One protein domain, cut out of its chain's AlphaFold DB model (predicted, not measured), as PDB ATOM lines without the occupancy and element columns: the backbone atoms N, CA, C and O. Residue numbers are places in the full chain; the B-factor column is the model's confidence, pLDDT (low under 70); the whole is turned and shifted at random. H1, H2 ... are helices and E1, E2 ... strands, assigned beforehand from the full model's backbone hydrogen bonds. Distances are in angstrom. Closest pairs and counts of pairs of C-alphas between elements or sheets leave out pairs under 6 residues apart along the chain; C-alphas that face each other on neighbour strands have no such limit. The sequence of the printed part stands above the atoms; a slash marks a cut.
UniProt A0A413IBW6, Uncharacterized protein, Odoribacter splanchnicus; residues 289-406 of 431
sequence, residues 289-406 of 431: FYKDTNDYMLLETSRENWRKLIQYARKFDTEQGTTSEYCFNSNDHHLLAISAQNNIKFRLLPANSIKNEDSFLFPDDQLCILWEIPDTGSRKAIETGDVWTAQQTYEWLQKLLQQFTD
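Overview. This is residues 289 to 406 of the 431 residues of an uncharacterized protein of Odoribacter splanchnicus (UniProt A0A413IBW6). A strongly twisted sheet of five strands curls round helix H1, and the longest helix, H3, crosses the same face of the sheet, its residues 401 to 404 touching H1. Short H2 sits toward one end of the domain, near the first residue of E4, while residues 357 to 363 stick out at the other end. The printed part has 118 residues with three named helices and five named strands, in the order E1 H1 E2 E3 E4 E5 H2 H3, a mixed class. The sheet is antiparallel, in the order E1 - E5 - E4 - E3 - E2. The whole is compact, with a radius of gyration of the C-alphas of 14.8 A, and only just elongated, spanning 47 by 31 by 23 A.

Arrangement. E1, residues 296 to 302, is an edge strand, antiparallel to E5, residues 366 to 371, at 151 degrees; N 298 and O 369 are 2.9 A apart, within hydrogen-bond range. H1, residues 303 to 315, is on the sheet, which curls round it. Its closest C-alphas to E2, residues 327 to 331, the other edge strand, are those of Ala 313 and Phe 328, 5.6 A apart. E2, E3, residues 334 to 338, E4, residues 344 to 352, and E5 form a meander, each strand the antiparallel neighbour of the one before. Within hydrogen-bond range are N 329 and O 336 in the hairpin E2 and E3, 3.0 A, N 348 and O 335 in the hairpin E3 and E4, 2.8 A, and N 370 and O 349 in the hairpin E4 and E5, 2.8 A. H2, residues 376 to 382, is on the sheet; its closest C-alphas to E4 are those of Ser 378 and Ile 344, 7.2 A apart. H3, residues 390 to 406, is on the same face as H1 at a height over the sheet of 8.3 A. H1 and H3 touch, about perpendicular at 81 degrees, with the C-alphas of Asn 305 and Leu 401 closest at 6.9 A. H2 and H3 are apart. Every O i to N i+4 pair is within hydrogen-bond range in H1 and H3; in H2 0 of 3 are, beside 3 of 4 O i to N i+3 pairs.

Along the chain. E1 begins at C-alpha 296 (139.864, 206.534, 170.811) and is 17.8 A long. H1 measures 18.7 A, E4 24.0 A and E5 16.5 A. H3, 24.7 A long, ends at C-alpha 406 (136.707, 229.455, 156.193).

Size, cuts and confidence. The C-alphas of Leu 361 and Thr 384 are the two farthest apart, at 47.7 A. The printed part has no cut. The long links are H1 to E2 and E4 to E5. Mean pLDDT of the printed part is 78.0; residues 317 to 327, 329 to 333, 340 to 341, 353 to 364 and 406 are under 70.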
ATOM      1  N   PHE A 289     138.162 206.225 175.327       86.19
ATOM      2  CA  PHE A 289     137.609 205.176 174.477       86.19
ATOM      3  C   PHE A 289     136.151 205.465 174.119       86.19
ATOM      4  O   PHE A 289     135.378 205.982 174.932       86.19
ATOM      5  N   TYR A 290     135.757 205.085 172.908       83.38
ATOM      6  CA  TYR A 290     134.361 205.122 172.501       83.38
ATOM      7  C   TYR A 290     133.617 203.889 173.020       83.38
ATOM      8  O   TYR A 290     133.809 202.777 172.524       83.38
ATOM      9  N   LYS A 291     132.721 204.083 173.995       82.06
ATOM     10  CA  LYS A 291     131.913 203.004 174.602       82.06
ATOM     11  C   LYS A 291     132.808 201.829 175.050       82.06
ATOM     12  O   LYS A 291     133.792 202.046 175.745       82.06
ATOM     13  N   ASP A 292     132.467 200.602 174.657       71.38
ATOM     14  CA  ASP A 292     133.223 199.371 174.933       71.38
ATOM     15  C   ASP A 292     134.172 198.973 173.779       71.38
ATOM     16  O   ASP A 292     134.508 197.796 173.638       71.38
ATOM     17  N   THR A 293     134.561 199.916 172.914       78.81
ATOM     18  CA  THR A 293     135.510 199.663 171.812       78.81
ATOM     19  C   THR A 293     136.952 199.969 172.225       78.81
ATOM     20  O   THR A 293     137.189 200.649 173.222       78.81
ATOM     21  N   ASN A 294     137.914 199.499 171.426       81.88
ATOM     22  CA  ASN A 294     139.336 199.817 171.587       81.88
ATOM     23  C   ASN A 294     139.750 201.090 170.820       81.88
ATOM     24  O   ASN A 294     140.942 201.380 170.718       81.88
ATOM     25  N   ASP A 295     138.788 201.848 170.286       88.50
ATOM     26  CA  ASP A 295     139.046 203.041 169.482       88.50
ATOM     27  C   ASP A 295     138.934 204.311 170.330       88.50
ATOM     28  O   ASP A 295     138.025 204.462 171.157       88.50
ATOM     29  N   TYR A 296     139.847 205.256 170.102       91.31
ATOM     30  CA  TYR A 296     139.864 206.534 170.811       91.31
ATOM     31  C   TYR A 296     138.956 207.549 170.126       91.31
ATOM     32  O   TYR A 296     139.053 207.774 168.923       91.31
ATOM     33  N   MET A 297     138.100 208.220 170.890       92.69
ATOM     34  CA  MET A 297     137.310 209.336 170.385       92.69
ATOM     35  C   MET A 297     138.187 210.588 170.297       92.69
ATOM     36  O   MET A 297     138.581 211.135 171.324       92.69
ATOM     37  N   LEU A 298     138.459 211.065 169.078       93.38
ATOM     38  CA  LEU A 298     139.253 212.278 168.871       93.38
ATOM     39  C   LEU A 298     138.419 213.552 169.029       93.38
ATOM     40  O   LEU A 298     138.844 214.484 169.704       93.38
ATOM     41  N   LEU A 299     137.249 213.615 168.383       91.81
ATOM     42  CA  LEU A 299     136.343 214.768 168.455       91.81
ATOM     43  C   LEU A 299     134.916 214.422 168.020       91.81
ATOM     44  O   LEU A 299     134.690 213.446 167.304       91.81
ATOM     45  N   GLU A 300     133.964 215.269 168.410       89.50
ATOM     46  CA  GLU A 300     132.605 215.295 167.857       89.50
ATOM     47  C   GLU A 300     132.504 216.368 166.758       89.50
ATOM     48  O   GLU A 300     133.030 217.472 166.907       89.50
ATOM     49  N   THR A 301     131.842 216.056 165.644       88.12
ATOM     50  CA  THR A 301     131.623 216.991 164.528       88.12
ATOM     51  C   THR A 301     130.335 216.684 163.770       88.12
ATOM     52  O   THR A 301     129.681 215.679 164.033       88.12
ATOM     53  N   SER A 302     129.963 217.519 162.798       87.56
ATOM     54  CA  SER A 302     128.769 217.286 161.982       87.56
ATOM     55  C   SER A 302     128.982 216.223 160.895       87.56
ATOM     56  O   SER A 302     130.081 216.050 160.358       87.56
ATOM     57  N   ARG A 303     127.899 215.558 160.470       84.69
ATOM     58  CA  ARG A 303     127.926 214.662 159.295       84.69
ATOM     59  C   ARG A 303     128.328 215.390 158.012       84.69
ATOM     60  O   ARG A 303     128.894 214.773 157.113       84.69
ATOM     61  N   GLU A 304     128.049 216.688 157.910       86.69
ATOM     62  CA  GLU A 304     128.497 217.513 156.784       86.69
ATOM     63  C   GLU A 304     130.021 217.640 156.760       86.69
ATOM     64  O   GLU A 304     130.640 217.397 155.725       86.69
ATOM     65  N   ASN A 305     130.633 217.939 157.906       88.19
ATOM     66  CA  ASN A 305     132.084 218.023 158.025       88.19
ATOM     67  C   ASN A 305     132.749 216.683 157.698       88.19
ATOM     68  O   ASN A 305     133.755 216.651 156.996       88.19
ATOM     69  N   TRP A 306     132.146 215.566 158.115       87.44
ATOM     70  CA  TRP A 306     132.605 214.239 157.703       87.44
ATOM     71  C   TRP A 306     132.526 214.023 156.188       87.44
ATOM     72  O   TRP A 306     133.480 213.540 155.583       87.44
ATOM     73  N   ARG A 307     131.429 214.429 155.534       85.75
ATOM     74  CA  ARG A 307     131.327 214.365 154.063       85.75
ATOM     75  C   ARG A 307     132.406 215.210 153.388       85.75
ATOM     76  O   ARG A 307     132.992 214.746 152.414       85.75
ATOM     77  N   LYS A 308     132.702 216.405 153.913       88.00
ATOM     78  CA  LYS A 308     133.800 217.260 153.430       88.00
ATOM     79  C   LYS A 308     135.167 216.588 153.615       88.00
ATOM     80  O   LYS A 308     135.969 216.621 152.688       88.00
ATOM     81  N   LEU A 309     135.404 215.894 154.735       87.38
ATOM     82  CA  LEU A 309     136.618 215.091 154.951       87.38
ATOM     83  C   LEU A 309     136.758 213.960 153.920       87.38
ATOM     84  O   LEU A 309     137.822 213.806 153.329       87.38
ATOM     85  N   ILE A 310     135.689 213.203 153.653       85.38
ATOM     86  CA  ILE A 310     135.702 212.141 152.632       85.38
ATOM     87  C   ILE A 310     135.944 212.725 151.232       85.38
ATOM     88  O   ILE A 310     136.728 212.182 150.457       85.38
ATOM     89  N   GLN A 311     135.318 213.858 150.901       83.94
ATOM     90  CA  GLN A 311     135.555 214.554 149.633       83.94
ATOM     91  C   GLN A 311     136.995 215.058 149.507       83.94
ATOM     92  O   GLN A 311     137.581 214.942 148.433       83.94
ATOM     93  N   TYR A 312     137.568 215.595 150.586       84.56
ATOM     94  CA  TYR A 312     138.976 215.971 150.638       84.56
ATOM     95  C   TYR A 312     139.866 214.750 150.386       84.56
ATOM     96  O   TYR A 312     140.706 214.798 149.494       84.56
ATOM     97  N   ALA A 313     139.623 213.634 151.078       81.44
ATOM     98  CA  ALA A 313     140.390 212.402 150.906       81.44
ATOM     99  C   ALA A 313     140.355 211.882 149.456       81.44
ATOM    100  O   ALA A 313     141.395 211.525 148.913       81.44
ATOM    101  N   ARG A 314     139.189 211.927 148.790       76.94
ATOM    102  CA  ARG A 314     139.042 211.540 147.373       76.94
ATOM    103  C   ARG A 314     139.889 212.382 146.410       76.94
ATOM    104  O   ARG A 314     140.351 211.854 145.407       76.94
ATOM    105  N   LYS A 315     140.108 213.675 146.692       74.94
ATOM    106  CA  LYS A 315     140.964 214.541 145.850       74.94
ATOM    107  C   LYS A 315     142.436 214.109 145.867       74.94
ATOM    108  O   LYS A 315     143.158 214.402 144.923       74.94
ATOM    109  N   PHE A 316     142.865 213.436 146.934       71.38
ATOM    110  CA  PHE A 316     144.239 212.974 147.150       71.38
ATOM    111  C   PHE A 316     144.303 211.438 147.254       71.38
ATOM    112  O   PHE A 316     145.142 210.882 147.966       71.38
ATOM    113  N   ASP A 317     143.379 210.748 146.578       66.88
ATOM    114  CA  ASP A 317     143.326 209.287 146.528       66.88
ATOM    115  C   ASP A 317     144.536 208.720 145.765       66.88
ATOM    116  O   ASP A 317     145.051 209.348 144.841       66.88
ATOM    117  N   THR A 318     144.975 207.520 146.137       57.12
ATOM    118  CA  THR A 318     146.054 206.729 145.518       57.12
ATOM    119  C   THR A 318     146.002 206.616 143.986       57.12
ATOM    120  O   THR A 318     147.048 206.438 143.366       57.12
ATOM    121  N   GLU A 319     144.828 206.764 143.362       53.22
ATOM    122  CA  GLU A 319     144.663 206.766 141.899       53.22
ATOM    123  C   GLU A 319     144.827 208.155 141.240       53.22
ATOM    124  O   GLU A 319     145.026 208.232 140.028       53.22
ATOM    125  N   GLN A 320     144.750 209.257 142.003       50.75
ATOM    126  CA  GLN A 320     144.724 210.640 141.480       50.75
ATOM    127  C   GLN A 320     145.746 211.603 142.125       50.75
ATOM    128  O   GLN A 320     145.987 212.683 141.586       50.75
ATOM    129  N   GLY A 321     146.351 211.251 143.263       49.84
ATOM    130  CA  GLY A 321     147.195 212.139 144.065       49.84
ATOM    131  C   GLY A 321     148.682 212.125 143.688       49.84
ATOM    132  O   GLY A 321     149.330 211.083 143.694       49.84
ATOM    133  N   THR A 322     149.254 213.306 143.435       48.22
ATOM    134  CA  THR A 322     150.700 213.536 143.217       48.22
ATOM    135  C   THR A 322     151.385 214.238 144.401       48.22
ATOM    136  O   THR A 322     152.493 214.757 144.259       48.22
ATOM    137  N   THR A 323     150.732 214.335 145.563       53.62
ATOM    138  CA  THR A 323     151.270 215.038 146.739       53.62
ATOM    139  C   THR A 323     152.260 214.174 147.521       53.62
ATOM    140  O   THR A 323     152.008 213.005 147.786       53.62
ATOM    141  N   SER A 324     153.380 214.767 147.942       53.03
ATOM    142  CA  SER A 324     154.494 214.077 148.612       53.03
ATOM    143  C   SER A 324     154.255 213.706 150.084       53.03
ATOM    144  O   SER A 324     155.159 213.161 150.712       53.03
ATOM    145  N   GLU A 325     153.094 214.028 150.665       54.53
ATOM    146  CA  GLU A 325     152.902 213.980 152.124       54.53
ATOM    147  C   GLU A 325     152.098 212.756 152.628       54.53
ATOM    148  O   GLU A 325     152.457 212.180 153.665       54.53
ATOM    149  N   TYR A 326     151.046 212.329 151.913       63.16
ATOM    150  CA  TYR A 326     150.255 211.101 152.142       63.16
ATOM    151  C   TYR A 326     149.233 210.892 151.004       63.16
ATOM    152  O   TYR A 326     148.816 211.862 150.370       63.16
ATOM    153  N   CYS A 327     148.809 209.642 150.785       68.44
ATOM    154  CA  CYS A 327     147.702 209.283 149.888       68.44
ATOM    155  C   CYS A 327     146.565 208.656 150.701       68.44
ATOM    156  O   CYS A 327     146.818 207.950 151.681       68.44
ATOM    157  N   PHE A 328     145.316 208.880 150.304       75.44
ATOM    158  CA  PHE A 328     144.173 208.236 150.955       75.44
ATOM    159  C   PHE A 328     143.716 207.016 150.170       75.44
ATOM    160  O   PHE A 328     143.755 207.025 148.948       75.44
ATOM    161  N   ASN A 329     143.252 205.982 150.866       67.62
ATOM    162  CA  ASN A 329     142.433 204.944 150.250       67.62
ATOM    163  C   ASN A 329     140.975 205.379 150.395       67.62
ATOM    164  O   ASN A 329     140.451 205.413 151.517       67.62
ATOM    165  N   SER A 330     140.344 205.779 149.289       55.91
ATOM    166  CA  SER A 330     138.960 206.227 149.357       55.91
ATOM    167  C   SER A 330     138.012 205.037 149.501       55.91
ATOM    168  O   SER A 330     137.854 204.179 148.637       55.91
ATOM    169  N   ASN A 331     137.329 204.993 150.637       62.12
ATOM    170  CA  ASN A 331     136.049 204.320 150.736       62.12
ATOM    171  C   ASN A 331     135.104 205.216 151.535       62.12
ATOM    172  O   ASN A 331     135.523 205.996 152.388       62.12
ATOM    173  N   ASP A 332     133.811 205.119 151.258       62.41
ATOM    174  CA  ASP A 332     132.817 206.045 151.817       62.41
ATOM    175  C   ASP A 332     132.507 205.789 153.298       62.41
ATOM    176  O   ASP A 332     131.635 206.433 153.885       62.41
ATOM    177  N   HIS A 333     133.208 204.833 153.910       69.19
ATOM    178  CA  HIS A 333     132.925 204.327 155.244       69.19
ATOM    179  C   HIS A 333     133.984 204.717 156.273       69.19
ATOM    180  O   HIS A 333     133.641 204.887 157.438       69.19
ATOM    181  N   HIS A 334     135.247 204.867 155.878       78.38
ATOM    182  CA  HIS A 334     136.333 205.277 156.763       78.38
ATOM    183  C   HIS A 334     137.440 205.996 155.998       78.38
ATOM    184  O   HIS A 334     137.610 205.815 154.796       78.38
ATOM    185  N   LEU A 335     138.228 206.788 156.722       83.38
ATOM    186  CA  LEU A 335     139.352 207.517 156.154       83.38
ATOM    187  C   LEU A 335     140.646 206.803 156.546       83.38
ATOM    188  O   LEU A 335     140.982 206.703 157.725       83.38
ATOM    189  N   LEU A 336     141.344 206.269 155.546       84.50
ATOM    190  CA  LEU A 336     142.610 205.562 155.704       84.50
ATOM    191  C   LEU A 336     143.714 206.358 155.008       84.50
ATOM    192  O   LEU A 336     143.700 206.484 153.783       84.50
ATOM    193  N   ALA A 337     144.656 206.884 155.788       83.44
ATOM    194  CA  ALA A 337     145.834 207.561 155.266       83.44
ATOM    195  C   ALA A 337     146.993 206.568 155.149       83.44
ATOM    196  O   ALA A 337     147.313 205.859 156.105       83.44
ATOM    197  N   ILE A 338     147.629 206.537 153.984       78.81
ATOM    198  CA  ILE A 338     148.753 205.661 153.664       78.81
ATOM    199  C   ILE A 338     149.989 206.532 153.422       78.81
ATOM    200  O   ILE A 338     149.918 207.581 152.771       78.81
ATOM    201  N   SER A 339     151.126 206.125 153.983       70.38
ATOM    202  CA  SER A 339     152.400 206.804 153.770       70.38
ATOM    203  C   SER A 339     153.021 206.464 152.411       70.38
ATOM    204  O   SER A 339     152.623 205.509 151.744       70.38
ATOM    205  N   ALA A 340     154.045 207.216 151.997       66.50
ATOM    206  CA  ALA A 340     154.777 206.940 150.754       66.50
ATOM    207  C   ALA A 340     155.448 205.548 150.752       66.50
ATOM    208  O   ALA A 340     155.714 204.984 149.693       66.50
ATOM    209  N   GLN A 341     155.699 204.983 151.936       65.69
ATOM    210  CA  GLN A 341     156.256 203.648 152.157       65.69
ATOM    211  C   GLN A 341     155.177 202.554 152.213       65.69
ATOM    212  O   GLN A 341     155.492 201.404 152.510       65.69
ATOM    213  N   ASN A 342     153.920 202.894 151.907       70.31
ATOM    214  CA  ASN A 342     152.765 202.000 151.933       70.31
ATOM    215  C   ASN A 342     152.396 201.478 153.338       70.31
ATOM    216  O   ASN A 342     151.789 200.414 153.466       70.31
ATOM    217  N   ASN A 343     152.745 202.225 154.392       72.12
ATOM    218  CA  ASN A 343     152.306 201.944 155.761       72.12
ATOM    219  C   ASN A 343     151.000 202.684 156.073       72.12
ATOM    220  O   ASN A 343     150.743 203.767 155.546       72.12
ATOM    221  N   ILE A 344     150.177 202.121 156.960       80.25
ATOM    222  CA  ILE A 344     148.969 202.795 157.448       80.25
ATOM    223  C   ILE A 344     149.392 203.894 158.420       80.25
ATOM    224  O   ILE A 344     149.790 203.615 159.547       80.25
ATOM    225  N   LYS A 345     149.285 205.149 157.985       83.94
ATOM    226  CA  LYS A 345     149.692 206.328 158.755       83.94
ATOM    227  C   LYS A 345     148.723 206.608 159.899       83.94
ATOM    228  O   LYS A 345     149.154 206.877 161.015       83.94
ATOM    229  N   PHE A 346     147.424 206.520 159.615       87.69
ATOM    230  CA  PHE A 346     146.339 206.508 160.597       87.69
ATOM    231  C   PHE A 346     145.037 206.036 159.940       87.69
ATOM    232  O   PHE A 346     144.884 206.087 158.713       87.69
ATOM    233  N   ARG A 347     144.070 205.628 160.767       89.19
ATOM    234  CA  ARG A 347     142.717 205.292 160.326       89.19
ATOM    235  C   ARG A 347     141.674 205.974 161.198       89.19
ATOM    236  O   ARG A 347     141.779 205.954 162.422       89.19
ATOM    237  N   LEU A 348     140.668 206.551 160.546       89.81
ATOM    238  CA  LEU A 348     139.552 207.225 161.196       89.81
ATOM    239  C   LEU A 348     138.222 206.564 160.852       89.81
ATOM    240  O   LEU A 348     137.922 206.343 159.676       89.81
ATOM    241  N   LEU A 349     137.410 206.310 161.875       87.81
ATOM    242  CA  LEU A 349     136.095 205.683 161.754       87.81
ATOM    243  C   LEU A 349     135.005 206.662 162.221       87.81
ATOM    244  O   LEU A 349     135.164 207.287 163.271       87.81
ATOM    245  N   PRO A 350     133.889 206.808 161.491       86.38
ATOM    246  CA  PRO A 350     132.741 207.554 161.981       86.38
ATOM    247  C   PRO A 350     131.905 206.675 162.922       86.38
ATOM    248  O   PRO A 350     131.557 205.544 162.581       86.38
ATOM    249  N   ALA A 351     131.515 207.208 164.076       83.69
ATOM    250  CA  ALA A 351     130.568 206.572 164.990       83.69
ATOM    251  C   ALA A 351     129.469 207.551 165.419       83.69
ATOM    252  O   ALA A 351     129.662 208.764 165.382       83.69
ATOM    253  N   ASN A 352     128.307 207.039 165.829       78.25
ATOM    254  CA  ASN A 352     127.218 207.890 166.328       78.25
ATOM    255  C   ASN A 352     127.670 208.670 167.571       78.25
ATOM    256  O   ASN A 352     128.462 208.144 168.364       78.25
ATOM    257  N   SER A 353     127.160 209.890 167.760       69.50
ATOM    258  CA  SER A 353     127.504 210.688 168.945       69.50
ATOM    259  C   SER A 353     127.140 209.946 170.234       69.50
ATOM    260  O   SER A 353     126.125 209.255 170.312       69.50
ATOM    261  N   ILE A 354     127.972 210.087 171.269       62.34
ATOM    262  CA  ILE A 354     127.717 209.484 172.588       62.34
ATOM    263  C   ILE A 354     126.518 210.159 173.278       62.34
ATOM    264  O   ILE A 354     125.864 209.544 174.116       62.34
ATOM    265  N   LYS A 355     126.210 211.414 172.922       58.03
ATOM    266  CA  LYS A 355     125.169 212.220 173.580       58.03
ATOM    267  C   LYS A 355     123.751 211.941 173.082       58.03
ATOM    268  O   LYS A 355     122.807 212.371 173.737       58.03
ATOM    269  N   ASN A 356     123.602 211.230 171.966       51.81
ATOM    270  CA  ASN A 356     122.303 210.893 171.401       51.81
ATOM    271  C   ASN A 356     122.050 209.390 171.559       51.81
ATOM    272  O   ASN A 356     122.564 208.570 170.801       51.81
ATOM    273  N   GLU A 357     121.220 209.025 172.538       46.34
ATOM    274  CA  GLU A 357     120.361 207.850 172.369       46.34
ATOM    275  C   GLU A 357     119.492 208.093 171.129       46.34
ATOM    276  O   GLU A 357     119.102 209.241 170.906       46.34
ATOM    277  N   ASP A 358     119.238 207.059 170.321       46.81
ATOM    278  CA  ASP A 358     118.512 207.112 169.043       46.81
ATOM    279  C   ASP A 358     117.225 207.962 169.132       46.81
ATOM    280  O   ASP A 358     116.125 207.475 169.407       46.81
ATOM    281  N   SER A 359     117.359 209.273 168.924       43.44
ATOM    282  CA  SER A 359     116.262 210.218 169.049       43.44
ATOM    283  C   SER A 359     115.555 210.290 167.713       43.44
ATOM    284  O   SER A 359     116.053 210.869 166.750       43.44
ATOM    285  N   PHE A 360     114.344 209.742 167.665       41.78
ATOM    286  CA  PHE A 360     113.452 209.848 166.507       41.78
ATOM    287  C   PHE A 360     113.142 211.301 166.095       41.78
ATOM    288  O   PHE A 360     112.663 211.527 164.987       41.78
ATOM    289  N   LEU A 361     113.384 212.280 166.977       36.62
ATOM    290  CA  LEU A 361     113.068 213.696 166.763       36.62
ATOM    291  C   LEU A 361     114.247 214.517 166.229       36.62
ATOM    292  O   LEU A 361     114.023 215.548 165.597       36.62
ATOM    293  N   PHE A 362     115.482 214.070 166.462       47.53
ATOM    294  CA  PHE A 362     116.692 214.748 166.007       47.53
ATOM    295  C   PHE A 362     117.529 213.740 165.218       47.53
ATOM    296  O   PHE A 362     118.311 213.012 165.831       47.53
ATOM    297  N   PRO A 363     117.358 213.641 163.881       53.00
ATOM    298  CA  PRO A 363     118.252 212.826 163.071       53.00
ATOM    299  C   PRO A 363     119.686 213.251 163.381       53.00
ATOM    300  O   PRO A 363     119.986 214.440 163.443       53.00
ATOM    301  N   ASP A 364     120.520 212.261 163.683       59.69
ATOM    302  CA  ASP A 364     121.816 212.415 164.336       59.69
ATOM    303  C   ASP A 364     122.779 213.244 163.464       59.69
ATOM    304  O   ASP A 364     123.576 212.690 162.724       59.69
ATOM    305  N   ASP A 365     122.691 214.575 163.473       73.62
ATOM    306  CA  ASP A 365     123.525 215.446 162.627       73.62
ATOM    307  C   ASP A 365     124.981 215.510 163.102       73.62
ATOM    308  O   ASP A 365     125.840 216.049 162.400       73.62
ATOM    309  N   GLN A 366     125.261 214.954 164.281       79.75
ATOM    310  CA  GLN A 366     126.577 214.883 164.900       79.75
ATOM    311  C   GLN A 366     127.116 213.450 164.866       79.75
ATOM    312  O   GLN A 366     126.369 212.478 164.935       79.75
ATOM    313  N   LEU A 367     128.432 213.317 164.764       85.44
ATOM    314  CA  LEU A 367     129.148 212.053 164.849       85.44
ATOM    315  C   LEU A 367     130.443 212.225 165.641       85.44
ATOM    316  O   LEU A 367     131.004 213.320 165.708       85.44
ATOM    317  N   CYS A 368     130.934 211.130 166.206       88.88
ATOM    318  CA  CYS A 368     132.270 211.029 166.778       88.88
ATOM    319  C   CYS A 368     133.242 210.536 165.701       88.88
ATOM    320  O   CYS A 368     132.979 209.527 165.044       88.88
ATOM    321  N   ILE A 369     134.376 211.219 165.542       91.00
ATOM    322  CA  ILE A 369     135.507 210.697 164.774       91.00
ATOM    323  C   ILE A 369     136.362 209.864 165.723       91.00
ATOM    324  O   ILE A 369     136.919 210.387 166.692       91.00
ATOM    325  N   LEU A 370     136.451 208.571 165.432       92.88
ATOM    326  CA  LEU A 370     137.257 207.616 166.177       92.88
ATOM    327  C   LEU A 370     138.601 207.402 165.493       92.88
ATOM    328  O   LEU A 370     138.678 207.419 164.267       92.88
ATOM    329  N   TRP A 371     139.633 207.156 166.286       94.31
ATOM    330  CA  TRP A 371     140.966 206.773 165.849       94.31
ATOM    331  C   TRP A 371     141.255 205.345 166.293       94.31
ATOM    332  O   TRP A 371     141.221 205.037 167.490       94.31
ATOM    333  N   GLU A 372     141.522 204.484 165.314       91.62
ATOM    334  CA  GLU A 372     141.891 203.091 165.554       91.62
ATOM    335  C   GLU A 372     143.370 203.021 165.946       91.62
ATOM    336  O   GLU A 372     144.234 203.593 165.272       91.62
ATOM    337  N   ILE A 373     143.669 202.300 167.030       90.00
ATOM    338  CA  ILE A 373     145.049 202.083 167.466       90.00
ATOM    339  C   ILE A 373     145.789 201.295 166.368       90.00
ATOM    340  O   ILE A 373     145.350 200.194 166.029       90.00
ATOM    341  N   PRO A 374     146.939 201.779 165.857       88.06
ATOM    342  CA  PRO A 374     147.728 201.056 164.866       88.06
ATOM    343  C   PRO A 374     148.086 199.650 165.351       88.06
ATOM    344  O   PRO A 374     148.245 199.422 166.554       88.06
ATOM    345  N   ASP A 375     148.266 198.701 164.438       86.12
ATOM    346  CA  ASP A 375     148.697 197.357 164.814       86.12
ATOM    347  C   ASP A 375     150.124 197.356 165.402       86.12
ATOM    348  O   ASP A 375     150.913 198.292 165.236       86.12
ATOM    349  N   THR A 376     150.475 196.271 166.095       82.69
ATOM    350  CA  THR A 376     151.768 196.103 166.775       82.69
ATOM    351  C   THR A 376     152.985 196.327 165.867       82.69
ATOM    352  O   THR A 376     154.011 196.823 166.339       82.69
ATOM    353  N   GLY A 377     152.910 195.955 164.585       80.69
ATOM    354  CA  GLY A 377     153.992 196.166 163.625       80.69
ATOM    355  C   GLY A 377     154.138 197.644 163.273       80.69
ATOM    356  O   GLY A 377     155.232 198.200 163.403       80.69
ATOM    357  N   SER A 378     153.020 198.277 162.918       83.50
ATOM    358  CA  SER A 378     152.956 199.684 162.507       83.50
ATOM    359  C   SER A 378     153.348 200.651 163.626       83.50
ATOM    360  O   SER A 378     153.992 201.662 163.363       83.50
ATOM    361  N   ARG A 379     153.074 200.329 164.900       86.88
ATOM    362  CA  ARG A 379     153.475 201.182 166.042       86.88
ATOM    363  C   ARG A 379     154.966 201.492 166.085       86.88
ATOM    364  O   ARG A 379     155.331 202.594 166.471       86.88
ATOM    365  N   LYS A 380     155.837 200.580 165.636       86.00
ATOM    366  CA  LYS A 380     157.290 200.837 165.589       86.00
ATOM    367  C   LYS A 380     157.633 202.065 164.742       86.00
ATOM    368  O   LYS A 380     158.586 202.772 165.050       86.00
ATOM    369  N   ALA A 381     156.832 202.336 163.716       86.12
ATOM    370  CA  ALA A 381     157.007 203.452 162.799       86.12
ATOM    371  C   ALA A 381     156.463 204.796 163.341       86.12
ATOM    372  O   ALA A 381     156.591 205.824 162.674       86.12
ATOM    373  N   ILE A 382     155.928 204.826 164.572       88.38
ATOM    374  CA  ILE A 382     155.635 206.075 165.297       88.38
ATOM    375  C   ILE A 382     156.937 206.823 165.608       88.38
ATOM    376  O   ILE A 382     156.999 208.042 165.482       88.38
ATOM    377  N   GLU A 383     158.008 206.104 165.962       86.56
ATOM    378  CA  GLU A 383     159.298 206.721 166.311       86.56
ATOM    379  C   GLU A 383     159.962 207.400 165.104       86.56
ATOM    380  O   GLU A 383     160.670 208.393 165.262       86.56
ATOM    381  N   THR A 384     159.696 206.905 163.892       84.56
ATOM    382  CA  THR A 384     160.150 207.511 162.633       84.56
ATOM    383  C   THR A 384     159.191 208.579 162.099       84.56
ATOM    384  O   THR A 384     159.512 209.226 161.106       84.56
ATOM    385  N   GLY A 385     158.021 208.765 162.726       83.12
ATOM    386  CA  GLY A 385     156.976 209.701 162.292       83.12
ATOM    387  C   GLY A 385     156.187 209.260 161.053       83.12
ATOM    388  O   GLY A 385     155.403 210.044 160.513       83.12
ATOM    389  N   ASP A 386     156.386 208.023 160.598       83.00
ATOM    390  CA  ASP A 386     155.700 207.463 159.429       83.00
ATOM    391  C   ASP A 386     154.270 207.009 159.779       83.00
ATOM    392  O   ASP A 386     153.368 207.081 158.948       83.00
ATOM    393  N   VAL A 387     154.047 206.646 161.046       88.69
ATOM    394  CA  VAL A 387     152.722 206.431 161.647       88.69
ATOM    395  C   VAL A 387     152.443 207.548 162.643       88.69
ATOM    396  O   VAL A 387     153.311 207.918 163.433       88.69
ATOM    397  N   TRP A 388     151.237 208.108 162.596       91.31
ATOM    398  CA  TRP A 388     150.850 209.231 163.442       91.31
ATOM    399  C   TRP A 388     150.231 208.779 164.756       91.31
ATOM    400  O   TRP A 388     149.485 207.803 164.820       91.31
ATOM    401  N   THR A 389     150.514 209.538 165.809       94.44
ATOM    402  CA  THR A 389     149.843 209.405 167.103       94.44
ATOM    403  C   THR A 389     148.403 209.920 167.034       94.44
ATOM    404  O   THR A 389     148.027 210.654 166.111       94.44
ATOM    405  N   ALA A 390     147.591 209.580 168.039       95.00
ATOM    406  CA  ALA A 390     146.239 210.123 168.175       95.00
ATOM    407  C   ALA A 390     146.266 211.664 168.225       95.00
ATOM    408  O   ALA A 390     145.541 212.318 167.476       95.00
ATOM    409  N   GLN A 391     147.183 212.245 169.009       94.94
ATOM    410  CA  GLN A 391     147.389 213.693 169.099       94.94
ATOM    411  C   GLN A 391     147.760 214.338 167.751       94.94
ATOM    412  O   GLN A 391     147.153 215.336 167.367       94.94
ATOM    413  N   GLN A 392     148.710 213.770 167.000       94.12
ATOM    414  CA  GLN A 392     149.086 214.298 165.677       94.12
ATOM    415  C   GLN A 392     147.911 214.251 164.695       94.12
ATOM    416  O   GLN A 392     147.663 215.206 163.957       94.12
ATOM    417  N   THR A 393     147.160 213.147 164.717       93.75
ATOM    418  CA  THR A 393     145.977 212.972 163.868       93.75
ATOM    419  C   THR A 393     144.884 213.980 164.229       93.75
ATOM    420  O   THR A 393     144.265 214.571 163.343       93.75
ATOM    421  N   TYR A 394     144.680 214.233 165.522       95.00
ATOM    422  CA  TYR A 394     143.748 215.241 166.019       95.00
ATOM    423  C   TYR A 394     144.128 216.661 165.579       95.00
ATOM    424  O   TYR A 394     143.282 217.384 165.057       95.00
ATOM    425  N   GLU A 395     145.394 217.059 165.715       93.88
ATOM    426  CA  GLU A 395     145.862 218.388 165.294       93.88
ATOM    427  C   GLU A 395     145.697 218.617 163.788       93.88
ATOM    428  O   GLU A 395     145.332 219.713 163.352       93.88
ATOM    429  N   TRP A 396     145.941 217.582 162.980       91.69
ATOM    430  CA  TRP A 396     145.676 217.620 161.544       91.69
ATOM    431  C   TRP A 396     144.177 217.765 161.246       91.69
ATOM    432  O   TRP A 396     143.794 218.646 160.474       91.69
ATOM    433  N   LEU A 397     143.327 216.972 161.910       91.69
ATOM    434  CA  LEU A 397     141.871 217.059 161.773       91.69
ATOM    435  C   LEU A 397     141.349 218.454 162.120       91.69
ATOM    436  O   LEU A 397     140.543 219.003 161.373       91.69
ATOM    437  N   GLN A 398     141.815 219.050 163.219       92.00
ATOM    438  CA  GLN A 398     141.396 220.391 163.626       92.00
ATOM    439  C   GLN A 398     141.729 221.445 162.566       92.00
ATOM    440  O   GLN A 398     140.872 222.258 162.220       92.00
ATOM    441  N   LYS A 399     142.952 221.415 162.022       90.56
ATOM    442  CA  LYS A 399     143.377 222.346 160.964       90.56
ATOM    443  C   LYS A 399     142.522 222.199 159.708       90.56
ATOM    444  O   LYS A 399     142.111 223.204 159.136       90.56
ATOM    445  N   LEU A 400     142.234 220.965 159.302       88.38
ATOM    446  CA  LEU A 400     141.451 220.692 158.100       88.38
ATOM    447  C   LEU A 400     139.977 221.096 158.266       88.38
ATOM    448  O   LEU A 400     139.397 221.723 157.385       88.38
ATOM    449  N   LEU A 401     139.379 220.803 159.423       88.75
ATOM    450  CA  LEU A 401     138.008 221.218 159.726       88.75
ATOM    451  C   LEU A 401     137.860 222.746 159.792       88.75
ATOM    452  O   LEU A 401     136.836 223.262 159.354       88.75
ATOM    453  N   GLN A 402     138.877 223.466 160.277       87.94
ATOM    454  CA  GLN A 402     138.889 224.932 160.285       87.94
ATOM    455  C   GLN A 402     138.877 225.514 158.858       87.94
ATOM    456  O   GLN A 402     138.146 226.467 158.589       87.94
ATOM    457  N   GLN A 403     139.610 224.907 157.919       86.25
ATOM    458  CA  GLN A 403     139.606 225.328 156.510       86.25
ATOM    459  C   GLN A 403     138.214 225.189 155.879       86.25
ATOM    460  O   GLN A 403     137.769 226.074 155.155       86.25
ATOM    461  N   PHE A 404     137.478 224.125 156.211       84.31
ATOM    462  CA  PHE A 404     136.117 223.924 155.702       84.31
ATOM    463  C   PHE A 404     135.110 224.972 156.178       84.31
ATOM    464  O   PHE A 404     134.094 225.183 155.512       84.31
ATOM    465  N   THR A 405     135.351 225.586 157.338       76.06
ATOM    466  CA  THR A 405     134.555 226.718 157.826       76.06
ATOM    467  C   THR A 405     134.933 228.032 157.152       76.06
ATOM    468  O   THR A 405     134.043 228.842 156.900       76.06
ATOM    469  N   ASP A 406     136.209 228.223 156.812       66.81
ATOM    470  CA  ASP A 406     136.707 229.455 156.193       66.81
ATOM    471  C   ASP A 406     136.402 229.523 154.676       66.81
ATOM    472  O   ASP A 406     136.266 230.612 154.124       66.81
TER     473      ASP A 406